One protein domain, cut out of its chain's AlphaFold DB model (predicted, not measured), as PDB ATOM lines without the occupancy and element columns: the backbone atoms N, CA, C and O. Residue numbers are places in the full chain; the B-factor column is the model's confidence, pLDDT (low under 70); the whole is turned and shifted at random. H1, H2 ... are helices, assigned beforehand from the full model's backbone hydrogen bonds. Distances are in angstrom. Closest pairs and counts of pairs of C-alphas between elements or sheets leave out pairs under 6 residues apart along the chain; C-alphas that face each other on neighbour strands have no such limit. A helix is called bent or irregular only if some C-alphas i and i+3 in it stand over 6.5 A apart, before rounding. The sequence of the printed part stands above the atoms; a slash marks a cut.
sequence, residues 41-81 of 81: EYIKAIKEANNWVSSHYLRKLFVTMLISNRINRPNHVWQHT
ATOM      1  N   GLU A  41      98.726  38.310  -0.002       88.77
ATOM      2  CA  GLU A  41     100.051  38.940   0.056       88.77
ATOM      3  C   GLU A  41     100.814  38.799  -1.269       88.77
ATOM      4  O   GLU A  41     101.314  39.790  -1.796       88.77
ATOM      5  N   TYR A  42     100.812  37.604  -1.871       90.54
ATOM      6  CA  TYR A  42     101.473  37.349  -3.152       90.54
ATOM      7  C   TYR A  42     100.744  38.041  -4.300       90.54
ATOM      8  O   TYR A  42     101.390  38.647  -5.150       90.54
ATOM      9  N   ILE A  43      99.406  38.013  -4.302       91.93
ATOM     10  CA  ILE A  43      98.599  38.723  -5.308       91.93
ATOM     11  C   ILE A  43      98.906  40.221  -5.264       91.93
ATOM     12  O   ILE A  43      99.162  40.829  -6.303       91.93
ATOM     13  N   LYS A  44      98.915  40.822  -4.067       92.49
ATOM     14  CA  LYS A  44      99.240  42.240  -3.889       92.49
ATOM     15  C   LYS A  44     100.662  42.542  -4.362       92.49
ATOM     16  O   LYS A  44     100.838  43.484  -5.124       92.49
ATOM     17  N   ALA A  45     101.640  41.722  -3.975       92.26
ATOM     18  CA  ALA A  45     103.033  41.894  -4.376       92.26
ATOM     19  C   ALA A  45     103.225  41.807  -5.901       92.26
ATOM     20  O   ALA A  45     103.939  42.625  -6.474       92.26
ATOM     21  N   ILE A  46     102.565  40.859  -6.577       92.99
ATOM     22  CA  ILE A  46     102.639  40.728  -8.041       92.99
ATOM     23  C   ILE A  46     101.957  41.918  -8.728       92.99
ATOM     24  O   ILE A  46     102.530  42.481  -9.659       92.99
ATOM     25  N   LYS A  47     100.776  42.348  -8.255       93.79
ATOM     26  CA  LYS A  47     100.083  43.533  -8.796       93.79
ATOM     27  C   LYS A  47     100.893  44.811  -8.628       93.79
ATOM     28  O   LYS A  47     100.919  45.638  -9.530       93.79
ATOM     29  N   GLU A  48     101.552  44.971  -7.486       93.79
ATOM     30  CA  GLU A  48     102.431  46.107  -7.231       93.79
ATOM     31  C   GLU A  48     103.658  46.062  -8.145       93.79
ATOM     32  O   GLU A  48     103.959  47.053  -8.807       93.79
ATOM     33  N   ALA A  49     104.311  44.902  -8.264       93.63
ATOM     34  CA  ALA A  49     105.454  44.717  -9.150       93.63
ATOM     35  C   ALA A  49     105.101  44.983 -10.623       93.63
ATOM     36  O   ALA A  49     105.922  45.550 -11.340       93.63
ATOM     37  N   ASN A  50     103.884  44.640 -11.065       93.09
ATOM     38  CA  ASN A  50     103.414  44.850 -12.440       93.09
ATOM     39  C   ASN A  50     103.472  46.323 -12.886       93.09
ATOM     40  O   ASN A  50     103.589  46.596 -14.076       93.09
ATOM     41  N   ASN A  51     103.462  47.271 -11.944       93.32
ATOM     42  CA  ASN A  51     103.603  48.696 -12.249       93.32
ATOM     43  C   ASN A  51     105.055  49.126 -12.531       93.32
ATOM     44  O   ASN A  51     105.267  50.188 -13.110       93.32
ATOM     45  N   TRP A  52     106.051  48.336 -12.118       93.26
ATOM     46  CA  TRP A  52     107.464  48.745 -12.107       93.26
ATOM     47  C   TRP A  52     108.386  47.839 -12.926       93.26
ATOM     48  O   TRP A  52     109.465  48.271 -13.331       93.26
ATOM     49  N   VAL A  53     108.012  46.575 -13.142       93.65
ATOM     50  CA  VAL A  53     108.920  45.549 -13.678       93.65
ATOM     51  C   VAL A  53     108.424  44.959 -14.995       93.65
ATOM     52  O   VAL A  53     107.239  44.961 -15.310       93.65
ATOM     53  N   SER A  54     109.348  44.405 -15.782       93.82
ATOM     54  CA  SER A  54     109.007  43.761 -17.051       93.82
ATOM     55  C   SER A  54     108.240  42.445 -16.855       93.82
ATOM     56  O   SER A  54     108.387  41.752 -15.846       93.82
ATOM     57  N   SER A  55     107.505  42.016 -17.885       92.83
ATOM     58  CA  SER A  55     106.800  40.720 -17.887       92.83
ATOM     59  C   SER A  55     107.727  39.512 -17.686       92.83
ATOM     60  O   SER A  55     107.301  38.461 -17.204       92.83
ATOM     61  N   HIS A  56     109.005  39.630 -18.063       94.67
ATOM     62  CA  HIS A  56     110.021  38.617 -17.778       94.67
ATOM     63  C   HIS A  56     110.314  38.533 -16.275       94.67
ATOM     64  O   HIS A  56     110.404  37.436 -15.722       94.67
ATOM     65  N   TYR A  57     110.425  39.683 -15.609       94.59
ATOM     66  CA  TYR A  57     110.666  39.744 -14.174       94.59
ATOM     67  C   TYR A  57     109.456  39.250 -13.375       94.59
ATOM     68  O   TYR A  57     109.641  38.487 -12.433       94.59
ATOM     69  N   LEU A  58     108.226  39.571 -13.793       93.86
ATOM     70  CA  LEU A  58     107.009  39.037 -13.159       93.86
ATOM     71  C   LEU A  58     106.956  37.507 -13.190       93.86
ATOM     72  O   LEU A  58     106.659  36.877 -12.179       93.86
ATOM     73  N   ARG A  59     107.307  36.892 -14.325       93.75
ATOM     74  CA  ARG A  59     107.388  35.426 -14.436       93.75
ATOM     75  C   ARG A  59     108.437  34.842 -13.493       93.75
ATOM     76  O   ARG A  59     108.160  33.850 -12.827       93.75
ATOM     77  N   LYS A  60     109.616  35.468 -13.398       94.51
ATOM     78  CA  LYS A  60     110.649  35.061 -12.434       94.51
ATOM     79  C   LYS A  60     110.165  35.199 -10.994       94.51
ATOM     80  O   LYS A  60     110.334  34.258 -10.232       94.51
ATOM     81  N   LEU A  61     109.518  36.311 -10.651       92.62
ATOM     82  CA  LEU A  61     108.944  36.542  -9.329       92.62
ATOM     83  C   LEU A  61     107.939  35.442  -8.967       92.62
ATOM     84  O   LEU A  61     108.054  34.841  -7.902       92.62
ATOM     85  N   PHE A  62     107.016  35.118  -9.876       91.79
ATOM     86  CA  PHE A  62     106.052  34.039  -9.671       91.79
ATOM     87  C   PHE A  62     106.742  32.682  -9.459       91.79
ATOM     88  O   PHE A  62     106.433  31.981  -8.499       91.79
ATOM     89  N   VAL A  63     107.737  32.337 -10.283       93.46
ATOM     90  CA  VAL A  63     108.526  31.102 -10.120       93.46
ATOM     91  C   VAL A  63     109.266  31.075  -8.779       93.46
ATOM     92  O   VAL A  63     109.236  30.058  -8.091       93.46
ATOM     93  N   THR A  64     109.881  32.182  -8.357       92.99
ATOM     94  CA  THR A  64     110.532  32.289  -7.042       92.99
ATOM     95  C   THR A  64     109.537  32.052  -5.906       92.99
ATOM     96  O   THR A  64     109.849  31.327  -4.960       92.99
ATOM     97  N   MET A  65     108.321  32.595  -6.006       91.37
ATOM     98  CA  MET A  65     107.280  32.346  -5.011       91.37
ATOM     99  C   MET A  65     106.834  30.874  -4.999       91.37
ATOM    100  O   MET A  65     106.635  30.320  -3.918       91.37
ATOM    101  N   LEU A  66     106.738  30.210  -6.157       91.67
ATOM    102  CA  LEU A  66     106.448  28.771  -6.225       91.67
ATOM    103  C   LEU A  66     107.546  27.935  -5.556       91.67
ATOM    104  O   LEU A  66     107.244  27.059  -4.750       91.67
ATOM    105  N   ILE A  67     108.816  28.246  -5.834       92.89
ATOM    106  CA  ILE A  67     109.975  27.550  -5.248       92.89
ATOM    107  C   ILE A  67     110.033  27.742  -3.728       92.89
ATOM    108  O   ILE A  67     110.449  26.834  -3.013       92.89
ATOM    109  N   SER A  68     109.576  28.887  -3.211       89.37
ATOM    110  CA  SER A  68     109.552  29.141  -1.765       89.37
ATOM    111  C   SER A  68     108.647  28.175  -0.979       89.37
ATOM    112  O   SER A  68     108.777  28.083   0.240       89.37
ATOM    113  N   ASN A  69     107.725  27.470  -1.653       81.91
ATOM    114  CA  ASN A  69     106.729  26.577  -1.051       81.91
ATOM    115  C   ASN A  69     105.854  27.251   0.030       81.91
ATOM    116  O   ASN A  69     105.354  26.601   0.947       81.91
ATOM    117  N   ARG A  70     105.680  28.579  -0.055       83.04
ATOM    118  CA  ARG A  70     104.853  29.372   0.875       83.04
ATOM    119  C   ARG A  70     103.448  29.649   0.343       83.04
ATOM    120  O   ARG A  70     102.547  29.957   1.120       83.04
ATOM    121  N   ILE A  71     103.234  29.535  -0.971       85.61
ATOM    122  CA  ILE A  71     101.918  29.765  -1.567       85.61
ATOM    123  C   ILE A  71     101.033  28.528  -1.376       85.61
ATOM    124  O   ILE A  71     101.183  27.525  -2.068       85.61
ATOM    125  N   ASN A  72     100.025  28.639  -0.509       84.99
ATOM    126  CA  ASN A  72      99.066  27.556  -0.276       84.99
ATOM    127  C   ASN A  72      98.142  27.285  -1.469       84.99
ATOM    128  O   ASN A  72      97.634  26.175  -1.596       84.99
ATOM    129  N   ARG A  73      97.864  28.279  -2.321       86.00
ATOM    130  CA  ARG A  73      96.965  28.153  -3.482       86.00
ATOM    131  C   ARG A  73      97.566  28.852  -4.714       86.00
ATOM    132  O   ARG A  73      97.119  29.941  -5.066       86.00
ATOM    133  N   PRO A  74      98.572  28.260  -5.381       88.43
ATOM    134  CA  PRO A  74      99.269  28.908  -6.497       88.43
ATOM    135  C   PRO A  74      98.340  29.237  -7.670       88.43
ATOM    136  O   PRO A  74      98.430  30.327  -8.225       88.43
ATOM    137  N   ASN A  75      97.375  28.361  -7.967       89.83
ATOM    138  CA  ASN A  75      96.360  28.613  -8.996       89.83
ATOM    139  C   ASN A  75      95.469  29.816  -8.656       89.83
ATOM    140  O   ASN A  75      95.131  30.596  -9.539       89.83
ATOM    141  N   HIS A  76      95.119  29.992  -7.376       89.65
ATOM    142  CA  HIS A  76      94.337  31.144  -6.927       89.65
ATOM    143  C   HIS A  76      95.129  32.444  -7.085       89.65
ATOM    144  O   HIS A  76      94.573  33.433  -7.551       89.65
ATOM    145  N   VAL A  77      96.424  32.435  -6.741       90.94
ATOM    146  CA  VAL A  77      97.305  33.592  -6.957       90.94
ATOM    147  C   VAL A  77      97.380  33.929  -8.446       90.94
ATOM    148  O   VAL A  77      97.109  35.066  -8.804       90.94
ATOM    149  N   TRP A  78      97.643  32.934  -9.300       91.27
ATOM    150  CA  TRP A  78      97.743  33.106 -10.753       91.27
ATOM    151  C   TRP A  78      96.476  33.688 -11.395       91.27
ATOM    152  O   TRP A  78      96.564  34.545 -12.263       91.27
ATOM    153  N   GLN A  79      95.288  33.251 -10.970       92.43
ATOM    154  CA  GLN A  79      94.015  33.740 -11.521       92.43
ATOM    155  C   GLN A  79      93.678  35.184 -11.123       92.43
ATOM    156  O   GLN A  79      92.830  35.806 -11.758       92.43
ATOM    157  N   HIS A  80      94.301  35.709 -10.066       89.22
ATOM    158  CA  HIS A  80      93.997  37.032  -9.516       89.22
ATOM    159  C   HIS A  80      95.088  38.073  -9.783       89.22
ATOM    160  O   HIS A  80      94.972  39.190  -9.268       89.22
ATOM    161  N   THR A  81      96.122  37.730 -10.552       87.07
ATOM    162  CA  THR A  81      97.231  38.606 -10.963       87.07
ATOM    163  C   THR A  81      97.196  38.843 -12.456       87.07
ATOM    164  O   THR A  81      97.271  40.029 -12.836       87.07
TER     165      THR A  81
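AT A GLANCE: This is residues 41 to 81 of the 81 residues of an uncharacterized protein of Glycine max (UniProt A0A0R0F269). Two helices, H2 and the shorter H1, lie side by side as a helical hairpin, and a short third helix, H3, sits near the hairpin's open end, so placed that the three helix centres make a triangle. The turn of the hairpin sticks out with residues 51 to 56, of which 55 to 56 belong to H2. The printed part has 41 residues with three named helices, in the order H1, H2, H3, and no named strand; the class is all helix. It is compact, with a radius of gyration of the C-alphas of 9.5 A, and it spans 26 by 18 by 14 A along its three main axes.

HOW THE PARTS SIT: Begin with H2, residues 55 to 67, the longest helix. Look from it to H1, residues 41 to 49: the two touch, and their closest C-alphas, those of Leu 58 and Ile 46, are 6.9 A apart. Their lines stand at a shallow tilt of 20 degrees, and they run opposite ways as a hairpin. Now turn to H3, residues 74 to 79. It is close to H2 but not clearly touching it; the closest C-alphas, those of Leu 66 and Pro 74, are 7.2 A apart. H2 and H3 run opposite ways at a shallow tilt of 29 degrees. H1 and H3 only just touch, with 3 pairs of C-alphas within 8 A, the closest being those of Ile 43 and Val 77 at 5.5 A. These two run the same way at a steep tilt of 48 degrees. In H1, H2 and H3 every backbone O i to N i+4 pair is within hydrogen-bond range.

IN THESE COORDINATES: Find C-alpha 55 at (106.800, 40.720, -17.887); from there H2 runs 18.5 A to C-alpha 67 at (109.975, 27.550, -5.248). H1 begins at C-alpha 41, at (100.051, 38.940, 0.056), and reaches C-alpha 49 after 12.1 A. H3 goes from Pro 74 to Gln 79, whose C-alpha is at (94.015, 33.740, -11.521), 8.7 A from that of Pro 74. No helix is bent or irregular.

THE WHOLE: The two C-alphas farthest apart, those of Trp 52 and Asn 72, are 25.7 A from each other, while the first and last printed C-alphas, of Glu 41 and Thr 81, are 11.4 A apart. The five residues between H1 and H2 make a tight link, and the six between H2 and H3 a short one. The printed part has no cut and ends at residue 81, the chain's last. The mean pLDDT of the printed part is 91.2, and no printed residue is under 70.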